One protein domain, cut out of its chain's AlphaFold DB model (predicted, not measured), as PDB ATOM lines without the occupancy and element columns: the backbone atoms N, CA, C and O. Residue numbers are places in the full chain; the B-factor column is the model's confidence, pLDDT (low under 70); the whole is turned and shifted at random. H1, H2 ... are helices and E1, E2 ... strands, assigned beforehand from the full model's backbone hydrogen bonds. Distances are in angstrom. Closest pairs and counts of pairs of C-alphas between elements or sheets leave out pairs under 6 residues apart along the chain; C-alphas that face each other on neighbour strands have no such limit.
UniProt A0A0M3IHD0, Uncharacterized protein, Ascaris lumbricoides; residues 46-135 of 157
ATOM      1  N   GLN A  46     -40.899  14.086 103.506       96.75
ATOM      2  CA  GLN A  46     -40.413  13.077 104.446       96.75
ATOM      3  C   GLN A  46     -38.970  13.340 104.879       96.75
ATOM      4  O   GLN A  46     -38.528  12.725 105.843       96.75
ATOM      5  N   ILE A  47     -38.231  14.210 104.184       97.75
ATOM      6  CA  ILE A  47     -36.833  14.507 104.494       97.75
ATOM      7  C   ILE A  47     -36.772  15.396 105.739       97.75
ATOM      8  O   ILE A  47     -37.208  16.547 105.735       97.75
ATOM      9  N   GLN A  48     -36.214  14.847 106.816       97.12
ATOM     10  CA  GLN A  48     -35.978  15.570 108.065       97.12
ATOM     11  C   GLN A  48     -34.559  16.122 108.134       97.12
ATOM     12  O   GLN A  48     -34.373  17.235 108.612       97.12
ATOM     13  N   ARG A  49     -33.569  15.349 107.669       97.62
ATOM     14  CA  ARG A  49     -32.160  15.755 107.599       97.62
ATOM     15  C   ARG A  49     -31.466  15.135 106.398       97.62
ATOM     16  O   ARG A  49     -31.787  14.012 105.999       97.62
ATOM     17  N   VAL A  50     -30.484  15.858 105.880       98.12
ATOM     18  CA  VAL A  50     -29.606  15.448 104.785       98.12
ATOM     19  C   VAL A  50     -28.173  15.537 105.288       98.12
ATOM     20  O   VAL A  50     -27.634  16.627 105.453       98.12
ATOM     21  N   PHE A  51     -27.557  14.387 105.537       97.44
ATOM     22  CA  PHE A  51     -26.138  14.311 105.861       97.44
ATOM     23  C   PHE A  51     -25.356  14.037 104.586       97.44
ATOM     24  O   PHE A  51     -25.779  13.204 103.780       97.44
ATOM     25  N   PHE A  52     -24.219  14.693 104.403       96.75
ATOM     26  CA  PHE A  52     -23.344  14.412 103.272       96.75
ATOM     27  C   PHE A  52     -21.879  14.554 103.661       96.75
ATOM     28  O   PHE A  52     -21.502  15.494 104.348       96.75
ATOM     29  N   LYS A  53     -21.044  13.623 103.204       94.19
ATOM     30  CA  LYS A  53     -19.599  13.611 103.452       94.19
ATOM     31  C   LYS A  53     -18.879  13.114 102.202       94.19
ATOM     32  O   LYS A  53     -19.375  12.191 101.555       94.19
ATOM     33  N   LYS A  54     -17.727  13.690 101.858       93.06
ATOM     34  CA  LYS A  54     -16.885  13.154 100.777       93.06
ATOM     35  C   LYS A  54     -16.485  11.709 101.099       93.06
ATOM     36  O   LYS A  54     -16.233  11.392 102.259       93.06
ATOM     37  N   GLN A  55     -16.475  10.829 100.098       91.12
ATOM     38  CA  GLN A  55     -16.108   9.429 100.308       91.12
ATOM     39  C   GLN A  55     -14.619   9.294 100.617       91.12
ATOM     40  O   GLN A  55     -13.768   9.668  99.812       91.12
ATOM     41  N   GLU A  56     -14.305   8.710 101.772       84.31
ATOM     42  CA  GLU A  56     -12.934   8.495 102.223       84.31
ATOM     43  C   GLU A  56     -12.764   7.085 102.802       84.31
ATOM     44  O   GLU A  56     -13.254   6.754 103.882       84.31
ATOM     45  N   ILE A  57     -12.019   6.240 102.086       68.44
ATOM     46  CA  ILE A  57     -11.937   4.792 102.342       68.44
ATOM     47  C   ILE A  57     -11.469   4.437 103.773       68.44
ATOM     48  O   ILE A  57     -12.088   3.559 104.377       68.44
ATOM     49  N   PRO A  58     -10.453   5.089 104.384       66.00
ATOM     50  CA  PRO A  58     -10.056   4.739 105.749       66.00
ATOM     51  C   PRO A  58     -11.054   5.218 106.812       66.00
ATOM     52  O   PRO A  58     -11.246   4.540 107.818       66.00
ATOM     53  N   SER A  59     -11.678   6.385 106.615       67.69
ATOM     54  CA  SER A  59     -12.514   7.030 107.636       67.69
ATOM     55  C   SER A  59     -13.978   6.563 107.601       67.69
ATOM     56  O   SER A  59     -14.695   6.726 108.591       67.69
ATOM     57  N   ASP A  60     -14.408   5.923 106.506       77.19
ATOM     58  CA  ASP A  60     -15.788   5.469 106.301       77.19
ATOM     59  C   ASP A  60     -15.999   3.951 106.434       77.19
ATOM     60  O   ASP A  60     -17.147   3.514 106.435       77.19
ATOM     61  N   LEU A  61     -14.946   3.143 106.609       69.62
ATOM     62  CA  LEU A  61     -14.999   1.669 106.535       69.62
ATOM     63  C   LEU A  61     -16.025   0.999 107.480       69.62
ATOM     64  O   LEU A  61     -16.500  -0.102 107.211       69.62
ATOM     65  N   LEU A  62     -16.387   1.660 108.585       72.19
ATOM     66  CA  LEU A  62     -17.380   1.175 109.558       72.19
ATOM     67  C   LEU A  62     -18.746   1.881 109.466       72.19
ATOM     68  O   LEU A  62     -19.707   1.448 110.105       72.19
ATOM     69  N   LYS A  63     -18.838   2.967 108.690       81.50
ATOM     70  CA  LYS A  63     -20.038   3.815 108.556       81.50
ATOM     71  C   LYS A  63     -20.707   3.686 107.189       81.50
ATOM     72  O   LYS A  63     -21.923   3.850 107.089       81.50
ATOM     73  N   ALA A  64     -19.930   3.376 106.156       85.12
ATOM     74  CA  ALA A  64     -20.383   3.137 104.798       85.12
ATOM     75  C   ALA A  64     -20.157   1.676 104.394       85.12
ATOM     76  O   ALA A  64     -19.250   1.007 104.883       85.12
ATOM     77  N   LYS A  65     -21.016   1.167 103.510       87.31
ATOM     78  CA  LYS A  65     -20.940  -0.196 102.975       87.31
ATOM     79  C   LYS A  65     -21.365  -0.195 101.514       87.31
ATOM     80  O   LYS A  65     -22.123   0.677 101.088       87.31
ATOM     81  N   ASP A  66     -20.912  -1.188 100.765       90.00
ATOM     82  CA  ASP A  66     -21.272  -1.343  99.356       90.00
ATOM     83  C   ASP A  66     -22.764  -1.634  99.165       90.00
ATOM     84  O   ASP A  66     -23.353  -1.176  98.197       90.00
ATOM     85  N   TRP A  67     -23.402  -2.374 100.078       93.75
ATOM     86  CA  TRP A  67     -24.854  -2.579 100.083       93.75
ATOM     87  C   TRP A  67     -25.333  -3.068 101.456       93.75
ATOM     88  O   TRP A  67     -24.700  -3.926 102.078       93.75
ATOM     89  N   GLY A  68     -26.475  -2.559 101.918       92.06
ATOM     90  CA  GLY A  68     -27.184  -3.072 103.085       92.06
ATOM     91  C   GLY A  68     -26.852  -2.349 104.387       92.06
ATOM     92  O   GLY A  68     -26.382  -1.211 104.397       92.06
ATOM     93  N   MET A  69     -27.158  -2.999 105.509       90.56
ATOM     94  CA  MET A  69     -27.029  -2.401 106.839       90.56
ATOM     95  C   MET A  69     -25.565  -2.289 107.292       90.56
ATOM     96  O   MET A  69     -24.753  -3.181 107.043       90.56
ATOM     97  N   THR A  70     -25.256  -1.207 108.006       86.50
ATOM     98  CA  THR A  70     -23.979  -0.984 108.710       86.50
ATOM     99  C   THR A  70     -24.142  -1.130 110.228       86.50
ATOM    100  O   THR A  70     -25.239  -1.380 110.717       86.50
ATOM    101  N   ALA A  71     -23.058  -0.973 110.994       81.88
ATOM    102  CA  ALA A  71     -23.140  -0.876 112.456       81.88
ATOM    103  C   ALA A  71     -23.785   0.447 112.928       81.88
ATOM    104  O   ALA A  71     -24.254   0.541 114.061       81.88
ATOM    105  N   SER A  72     -23.827   1.462 112.059       84.75
ATOM    106  CA  SER A  72     -24.642   2.674 112.195       84.75
ATOM    107  C   SER A  72     -26.100   2.431 111.781       84.75
ATOM    108  O   SER A  72     -26.391   1.471 111.067       84.75
ATOM    109  N   PRO A  73     -27.050   3.315 112.149       90.88
ATOM    110  CA  PRO A  73     -28.453   3.162 111.777       90.88
ATOM    111  C   PRO A  73     -28.710   3.597 110.318       90.88
ATOM    112  O   PRO A  73     -29.661   4.333 110.045       90.88
ATOM    113  N   ILE A  74     -27.840   3.173 109.397       94.75
ATOM    114  CA  ILE A  74     -27.829   3.520 107.977       94.75
ATOM    115  C   ILE A  74     -27.888   2.228 107.164       94.75
ATOM    116  O   ILE A  74     -27.044   1.338 107.313       94.75
ATOM    117  N   TRP A  75     -28.868   2.161 106.268       95.56
ATOM    118  CA  TRP A  75     -28.936   1.157 105.218       95.56
ATOM    119  C   TRP A  75     -28.471   1.771 103.903       95.56
ATOM    120  O   TRP A  75     -29.051   2.754 103.439       95.56
ATOM    121  N   TRP A  76     -27.441   1.183 103.308       96.44
ATOM    122  CA  TRP A  76     -26.807   1.669 102.092       96.44
ATOM    123  C   TRP A  76     -27.428   1.059 100.844       96.44
ATOM    124  O   TRP A  76     -27.667  -0.147 100.798       96.44
ATOM    125  N   ALA A  77     -27.661   1.890  99.833       97.06
ATOM    126  CA  ALA A  77     -27.929   1.460  98.469       97.06
ATOM    127  C   ALA A  77     -26.695   0.809  97.835       97.06
ATOM    128  O   ALA A  77     -25.571   1.020  98.294       97.06
ATOM    129  N   CYS A  78     -26.923   0.039  96.772       95.25
ATOM    130  CA  CYS A  78     -25.874  -0.687  96.071       95.25
ATOM    131  C   CYS A  78     -24.865   0.254  95.388       95.25
ATOM    132  O   CYS A  78     -25.219   1.011  94.484       95.25
ATOM    133  N   ASP A  79     -23.600   0.143  95.784       92.88
ATOM    134  CA  ASP A  79     -22.425   0.732  95.150       92.88
ATOM    135  C   ASP A  79     -21.203  -0.166  95.394       92.88
ATOM    136  O   ASP A  79     -20.398   0.075  96.289       92.88
ATOM    137  N   PHE A  80     -21.057  -1.228  94.600       87.06
ATOM    138  CA  PHE A  80     -19.897  -2.130  94.689       87.06
ATOM    139  C   PHE A  80     -18.573  -1.476  94.275       87.06
ATOM    140  O   PHE A  80     -17.505  -2.027  94.529       87.06
ATOM    141  N   ALA A  81     -18.631  -0.304  93.640       86.31
ATOM    142  CA  ALA A  81     -17.452   0.458  93.265       86.31
ATOM    143  C   ALA A  81     -17.002   1.428  94.373       86.31
ATOM    144  O   ALA A  81     -15.978   2.084  94.199       86.31
ATOM    145  N   ARG A  82     -17.699   1.493  95.524       86.56
ATOM    146  CA  ARG A  82     -17.437   2.471  96.598       86.56
ATOM    147  C   ARG A  82     -15.969   2.508  97.033       86.56
ATOM    148  O   ARG A  82     -15.390   3.580  97.166       86.56
ATOM    149  N   GLY A  83     -15.352   1.340  97.218       76.94
ATOM    150  CA  GLY A  83     -13.938   1.220  97.595       76.94
ATOM    151  C   GLY A  83     -12.933   1.534  96.476       76.94
ATOM    152  O   GLY A  83     -11.740   1.633  96.747       76.94
ATOM    153  N   PHE A  84     -13.395   1.697  95.236       80.00
ATOM    154  CA  PHE A  84     -12.564   1.858  94.040       80.00
ATOM    155  C   PHE A  84     -12.638   3.253  93.418       80.00
ATOM    156  O   PHE A  84     -11.869   3.535  92.503       80.00
ATOM    157  N   HIS A  85     -13.506   4.140  93.915       79.31
ATOM    158  CA  HIS A  85     -13.675   5.477  93.332       79.31
ATOM    159  C   HIS A  85     -12.400   6.334  93.391       79.31
ATOM    160  O   HIS A  85     -12.251   7.249  92.590       79.31
ATOM    161  N   GLY A  86     -11.429   6.002  94.249       66.31
ATOM    162  CA  GLY A  86     -10.159   6.726  94.372       66.31
ATOM    163  C   GLY A  86     -10.277   7.994  95.229       66.31
ATOM    164  O   GLY A  86     -11.370   8.487  95.505       66.31
ATOM    165  N   LYS A  87      -9.138   8.521  95.704       67.62
ATOM    166  CA  LYS A  87      -9.101   9.672  96.633       67.62
ATOM    167  C   LYS A  87      -9.495  11.004  95.979       67.62
ATOM    168  O   LYS A  87     -10.076  11.861  96.642       67.62
ATOM    169  N   ASP A  88      -9.239  11.148  94.681       65.75
ATOM    170  CA  ASP A  88      -9.540  12.360  93.902       65.75
ATOM    171  C   ASP A  88     -10.946  12.345  93.290       65.75
ATOM    172  O   ASP A  88     -11.280  13.139  92.416       65.75
ATOM    173  N   SER A  89     -11.787  11.421  93.747       78.31
ATOM    174  CA  SER A  89     -13.125  11.241  93.212       78.31
ATOM    175  C   SER A  89     -14.085  12.315  93.723       78.31
ATOM    176  O   SER A  89     -13.973  12.810  94.850       78.31
ATOM    177  N   ASN A  90     -15.068  12.657  92.894       88.31
ATOM    178  CA  ASN A  90     -16.147  13.579  93.258       88.31
ATOM    179  C   ASN A  90     -17.287  12.878  94.017       88.31
ATOM    180  O   ASN A  90     -18.365  13.443  94.176       88.31
ATOM    181  N   TYR A  91     -17.064  11.653  94.501       92.88
ATOM    182  CA  TYR A  91     -18.112  10.842  95.100       92.88
ATOM    183  C   TYR A  91     -18.346  11.230  96.559       92.88
ATOM    184  O   TYR A  91     -17.419  11.376  97.361       92.88
ATOM    185  N   TYR A  92     -19.618  11.355  96.916       95.19
ATOM    186  CA  TYR A  92     -20.076  11.668  98.261       95.19
ATOM    187  C   TYR A  92     -20.956  10.550  98.803       95.19
ATOM    188  O   TYR A  92     -21.711   9.893  98.090       95.19
ATOM    189  N   ASN A  93     -20.837  10.340 100.102       95.56
ATOM    190  CA  ASN A  93     -21.747   9.576 100.926       95.56
ATOM    191  C   ASN A  93     -22.889  10.505 101.343       95.56
ATOM    192  O   ASN A  93     -22.647  11.462 102.074       95.56
ATOM    193  N   VAL A  94     -24.116  10.228 100.901       97.62
ATOM    194  CA  VAL A  94     -25.320  10.975 101.294       97.62
ATOM    195  C   VAL A  94     -26.226  10.076 102.121       97.62
ATOM    196  O   VAL A  94     -26.444   8.915 101.782       97.62
ATOM    197  N   VAL A  95     -26.763  10.610 103.217       97.81
ATOM    198  CA  VAL A  95     -27.675   9.898 104.112       97.81
ATOM    199  C   VAL A  95     -28.912  10.744 104.368       97.81
ATOM    200  O   VAL A  95     -28.829  11.874 104.844       97.81
ATOM    201  N   ILE A  96     -30.077  10.164 104.089       98.19
ATOM    202  CA  ILE A  96     -31.374  10.808 104.288       98.19
ATOM    203  C   ILE A  96     -32.025  10.253 105.542       98.19
ATOM    204  O   ILE A  96     -32.314   9.051 105.650       98.19
ATOM    205  N   ASP A  97     -32.292  11.153 106.478       97.38
ATOM    206  CA  ASP A  97     -33.148  10.878 107.616       97.38
ATOM    207  C   ASP A  97     -34.594  11.234 107.280       97.38
ATOM    208  O   ASP A  97     -34.891  12.331 106.811       97.38
ATOM    209  N   THR A  98     -35.495  10.297 107.560       96.75
ATOM    210  CA  THR A  98     -36.938  10.486 107.392       96.75
ATOM    211  C   THR A  98     -37.704  10.323 108.707       96.75
ATOM    212  O   THR A  98     -38.871   9.936 108.696       96.75
ATOM    213  N   GLY A  99     -37.023  10.463 109.848       93.69
ATOM    214  CA  GLY A  99     -37.578  10.245 111.188       93.69
ATOM    215  C   GLY A  99     -37.722   8.777 111.591       93.69
ATOM    216  O   GLY A  99     -38.172   8.467 112.691       93.69
ATOM    217  N   THR A 100     -37.342   7.841 110.721       92.06
ATOM    218  CA  THR A 100     -37.440   6.403 111.002       92.06
ATOM    219  C   THR A 100     -36.189   5.862 111.698       92.06
ATOM    220  O   THR A 100     -35.111   6.465 111.677       92.06
ATOM    221  N   ARG A 101     -36.285   4.647 112.255       89.88
ATOM    222  CA  ARG A 101     -35.141   3.967 112.888       89.88
ATOM    223  C   ARG A 101     -33.952   3.754 111.944       89.88
ATOM    224  O   ARG A 101     -32.826   3.744 112.418       89.88
ATOM    225  N   ILE A 102     -34.190   3.602 110.643       93.75
ATOM    226  CA  ILE A 102     -33.146   3.356 109.642       93.75
ATOM    227  C   ILE A 102     -33.088   4.526 108.652       93.75
ATOM    228  O   ILE A 102     -34.096   4.881 108.028       93.75
ATOM    229  N   MET A 103     -31.910   5.134 108.529       96.06
ATOM    230  CA  MET A 103     -31.598   6.183 107.557       96.06
ATOM    231  C   MET A 103     -31.144   5.566 106.230       96.06
ATOM    232  O   MET A 103     -30.709   4.414 106.193       96.06
ATOM    233  N   LYS A 104     -31.297   6.315 105.134       97.75
ATOM    234  CA  LYS A 104     -31.117   5.810 103.766       97.75
ATOM    235  C   LYS A 104     -29.812   6.373 103.217       97.75
ATOM    236  O   LYS A 104     -29.762   7.560 102.910       97.75
ATOM    237  N   GLY A 105     -28.775   5.545 103.154       97.38
ATOM    238  CA  GLY A 105     -27.461   5.902 102.622       97.38
ATOM    239  C   GLY A 105     -27.345   5.588 101.131       97.38
ATOM    240  O   GLY A 105     -27.844   4.557 100.684       97.38
ATOM    241  N   PHE A 106     -26.690   6.449 100.360       97.69
ATOM    242  CA  PHE A 106     -26.370   6.224  98.949       97.69
ATOM    243  C   PHE A 106     -25.186   7.092  98.506       97.69
ATOM    244  O   PHE A 106     -24.712   7.949  99.252       97.69
ATOM    245  N   SER A 107     -24.677   6.822  97.308       96.75
ATOM    246  CA  SER A 107     -23.585   7.589  96.703       96.75
ATOM    247  C   SER A 107     -24.131   8.721  95.831       96.75
ATOM    248  O   SER A 107     -25.209   8.587  95.271       96.75
ATOM    249  N   VAL A 108     -23.387   9.814  95.692       97.12
ATOM    250  CA  VAL A 108     -23.674  10.907  94.745       97.12
ATOM    251  C   VAL A 108     -22.379  11.279  94.033       97.12
ATOM    252  O   VAL A 108     -21.354  11.389  94.696       97.12
ATOM    253  N   VAL A 109     -22.409  11.459  92.708       94.50
ATOM    254  CA  VAL A 109     -21.197  11.703  91.890       94.50
ATOM    255  C   VAL A 109     -20.776  13.175  91.851       94.50
ATOM    256  O   VAL A 109     -19.596  13.463  91.690       94.50
ATOM    257  N   SER A 110     -21.715  14.113  91.984       92.25
ATOM    258  CA  SER A 110     -21.431  15.552  92.042       92.25
ATOM    259  C   SER A 110     -22.284  16.190  93.131       92.25
ATOM    260  O   SER A 110     -23.467  16.476  92.940       92.25
ATOM    261  N   ILE A 111     -21.695  16.385  94.316       96.00
ATOM    262  CA  ILE A 111     -22.450  16.916  95.457       96.00
ATOM    263  C   ILE A 111     -22.925  18.351  95.219       96.00
ATOM    264  O   ILE A 111     -24.000  18.715  95.686       96.00
ATOM    265  N   GLY A 112     -22.149  19.157  94.485       96.31
ATOM    266  CA  GLY A 112     -22.489  20.547  94.182       96.31
ATOM    267  C   GLY A 112     -23.773  20.636  93.368       96.31
ATOM    268  O   GLY A 112     -24.718  21.306  93.784       96.31
ATOM    269  N   ASP A 113     -23.839  19.878  92.273       96.75
ATOM    270  CA  ASP A 113     -25.011  19.845  91.399       96.75
ATOM    271  C   ASP A 113     -26.223  19.295  92.150       96.75
ATOM    272  O   ASP A 113     -27.274  19.934  92.180       96.75
ATOM    273  N   PHE A 114     -26.058  18.175  92.861       97.94
ATOM    274  CA  PHE A 114     -27.128  17.580  93.657       97.94
ATOM    275  C   PHE A 114     -27.695  18.547  94.708       97.94
ATOM    276  O   PHE A 114     -28.911  18.731  94.800       97.94
ATOM    277  N   LEU A 115     -26.835  19.202  95.496       97.56
ATOM    278  CA  LEU A 115     -27.272  20.128  96.540       97.56
ATOM    279  C   LEU A 115     -27.858  21.420  95.967       97.56
ATOM    280  O   LEU A 115     -28.795  21.950  96.564       97.56
ATOM    281  N   SER A 116     -27.358  21.912  94.827       97.31
ATOM    282  CA  SER A 116     -27.916  23.098  94.158       97.31
ATOM    283  C   SER A 116     -29.391  22.911  93.790       97.31
ATOM    284  O   SER A 116     -30.169  23.859  93.872       97.31
ATOM    285  N   GLN A 117     -29.781  21.672  93.472       97.56
ATOM    286  CA  GLN A 117     -31.148  21.298  93.116       97.56
ATOM    287  C   GLN A 117     -31.995  20.879  94.326       97.56
ATOM    288  O   GLN A 117     -33.203  21.100  94.336       97.56
ATOM    289  N   LEU A 118     -31.392  20.282  95.363       97.19
ATOM    290  CA  LEU A 118     -32.124  19.821  96.548       97.19
ATOM    291  C   LEU A 118     -32.426  20.946  97.551       97.19
ATOM    292  O   LEU A 118     -33.489  20.938  98.168       97.19
ATOM    293  N   ARG A 119     -31.518  21.916  97.726       96.81
ATOM    294  CA  ARG A 119     -31.677  23.027  98.688       96.81
ATOM    295  C   ARG A 119     -32.929  23.887  98.467       96.81
ATOM    296  O   ARG A 119     -33.515  24.305  99.456       96.81
ATOM    297  N   PRO A 120     -33.392  24.149  97.233       96.00
ATOM    298  CA  PRO A 120     -34.670  24.832  97.025       96.00
ATOM    299  C   PRO A 120     -35.901  24.034  97.487       96.00
ATOM    300  O   PRO A 120     -36.970  24.615  97.647       96.00
ATOM    301  N   LEU A 121     -35.778  22.712  97.668       95.25
ATOM    302  CA  LEU A 121     -36.891  21.809  97.996       95.25
ATOM    303  C   LEU A 121     -36.943  21.405  99.475       95.25
ATOM    304  O   LEU A 121     -37.945  20.850  99.928       95.25
ATOM    305  N   VAL A 122     -35.854  21.623 100.213       95.62
ATOM    306  CA  VAL A 122     -35.680  21.205 101.606       95.62
ATOM    307  C   VAL A 122     -35.061  22.360 102.380       95.62
ATOM    308  O   VAL A 122     -34.101  22.964 101.915       95.62
ATOM    309  N   ASP A 123     -35.581  22.645 103.570       94.25
ATOM    310  CA  ASP A 123     -35.102  23.763 104.384       94.25
ATOM    311  C   ASP A 123     -33.593  23.656 104.689       94.25
ATOM    312  O   ASP A 123     -33.075  22.578 105.008       94.25
ATOM    313  N   ASN A 124     -32.868  24.773 104.568       92.75
ATOM    314  CA  ASN A 124     -31.400  24.796 104.601       92.75
ATOM    315  C   ASN A 124     -30.807  24.309 105.938       92.75
ATOM    316  O   ASN A 124     -29.703  23.768 105.956       92.75
ATOM    317  N   GLU A 125     -31.527  24.452 107.048       94.94
ATOM    318  CA  GLU A 125     -31.123  23.988 108.379       94.94
ATOM    319  C   GLU A 125     -31.095  22.458 108.518       94.94
ATOM    320  O   GLU A 125     -30.527  21.924 109.470       94.94
ATOM    321  N   LYS A 126     -31.691  21.732 107.566       95.69
ATOM    322  CA  LYS A 126     -31.728  20.263 107.562       95.69
ATOM    323  C   LYS A 126     -30.445  19.639 107.010       95.69
ATOM    324  O   LYS A 126     -30.286  18.419 107.097       95.69
ATOM    325  N   PHE A 127     -29.547  20.435 106.432       97.44
ATOM    326  CA  PHE A 127     -28.323  19.965 105.790       97.44
ATOM    327  C   PHE A 127     -27.147  19.959 106.768       97.44
ATOM    328  O   PHE A 127     -26.841  20.968 107.395       97.44
ATOM    329  N   ILE A 128     -26.462  18.821 106.862       96.56
ATOM    330  CA  ILE A 128     -25.326  18.606 107.760       96.56
ATOM    331  C   ILE A 128     -24.157  18.086 106.918       96.56
ATOM    332  O   ILE A 128     -24.229  16.984 106.368       96.56
ATOM    333  N   SER A 129     -23.097  18.886 106.794       95.81
ATOM    334  CA  SER A 129     -21.911  18.528 106.012       95.81
ATOM    335  C   SER A 129     -20.886  17.746 106.835       95.81
ATOM    336  O   SER A 129     -20.861  17.808 108.062       95.81
ATOM    337  N   ASP A 130     -20.043  16.999 106.126       92.69
ATOM    338  CA  ASP A 130     -18.807  16.351 106.580       92.69
ATOM    339  C   ASP A 130     -18.959  15.329 107.717       92.69
ATOM    340  O   ASP A 130     -17.979  14.884 108.319       92.69
ATOM    341  N   ILE A 131     -20.189  14.885 107.984       91.25
ATOM    342  CA  ILE A 131     -20.510  13.956 109.069       91.25
ATOM    343  C   ILE A 131     -21.442  12.858 108.556       91.25
ATOM    344  O   ILE A 131     -22.424  13.120 107.866       91.25
ATOM    345  N   LEU A 132     -21.158  11.610 108.949       91.56
ATOM    346  CA  LEU A 132     -22.083  10.483 108.812       91.56
ATOM    347  C   LEU A 132     -22.625  10.073 110.188       91.56
ATOM    348  O   LEU A 132     -21.817   9.894 111.114       91.56
ATOM    349  N   PRO A 133     -23.952   9.885 110.316       89.38
ATOM    350  CA  PRO A 133     -24.590   9.601 111.590       89.38
ATOM    351  C   PRO A 133     -24.170   8.238 112.143       89.38
ATOM    352  O   PRO A 133     -24.047   7.238 111.436       89.38
ATOM    353  N   SER A 134     -23.982   8.197 113.451       84.25
ATOM    354  CA  SER A 134     -23.637   7.031 114.250       84.25
ATOM    355  C   SER A 134     -24.811   6.618 115.147       84.25
ATOM    356  O   SER A 134     -25.828   7.307 115.250       84.25
ATOM    357  N   CYS A 135     -24.701   5.468 115.814       69.81
ATOM    358  CA  CYS A 135     -25.719   5.028 116.773       69.81
ATOM    359  C   CYS A 135     -25.873   5.989 117.967       69.81
ATOM    360  O   CYS A 135     -26.981   6.127 118.488       69.81
TER     361      CYS A 135
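What this domain is: This is residues 46 to 135 of the 157 residues of an uncharacterized protein of Ascaris lumbricoides (UniProt A0A0M3IHD0). One strongly twisted sheet of five strands has the helix H2 over one face, along the strands, while the last residues, 130 to 135, run across the opposite face. The short helix H1 and the long stretches 61 to 73 and 77 to 91, before and after E2, lie away from the middle of the fold. You will read 90 residues with two named helices and five named strands, in the order E1 H1 E2 E3 E4 H2 E5; the sheet runs E2 E4 E3 E1 E5 and is mixed. The class is mixed, helices and strands, with 36 residues, under half, in named elements. The whole is compact, with a radius of gyration of the C-alphas of 12.4 A and spans of 33 by 29 by 19 A.

How they stand to each other: Start at E3, residues 92 to 97, and E4, residues 103 to 108, an antiparallel hairpin at 153 degrees; look for N 94 and O 106 at 2.9 A. On the other side of E3 find E1, residues 49 to 54, antiparallel to it at 165 degrees, with N 95 and O 51 at 2.8 A. The edge strand E5, residues 127 to 129, is parallel to E1 at 22 degrees, with N 128 and O 50 at 2.9 A. The other edge strand, E2, residues 74 to 76, is parallel to E4 at 41 degrees, with N 105 and O 75 at 2.8 A. Residues 68 to 69 pair antiparallel with residues 75 to 76 of E2. H2, residues 111 to 118, is on the sheet at a height of 9.2 A, over E3 and along it at 13 degrees on the local plane; their closest C-alphas, Tyr 92 and Ile 111, are 6.4 A apart. H1, residues 57 to 60, is not on the sheet, with 3 pairs of C-alphas within 10 A. E1, H1, E2 and E4, H2, E5 are split strand-helix-strand units, each with two strands that run the same way but are not neighbours; both crossovers are right-handed. In H2 every O i to N i+4 pair is within hydrogen-bond range; H1 is too short for such a pair.

Where its parts are: Find C-alpha 49 at (-32.160, 15.755, 107.599); from there E1 runs 16.9 A to C-alpha 54 at (-16.885, 13.154, 100.777). E3 measures 16.1 A, E4 15.8 A and H2 10.2 A. E5 ends at C-alpha 129, at (-21.911, 18.528, 106.012).

The domain as a whole: The C-alphas farthest apart, those of Asp 88 and Thr 100, are 33.3 A apart. The printed part has no cut; the links H1 to E2 and E2 to E3 are long. Look for pLDDT under 70 at residues 57 to 59, 61, 86 to 88 and 135.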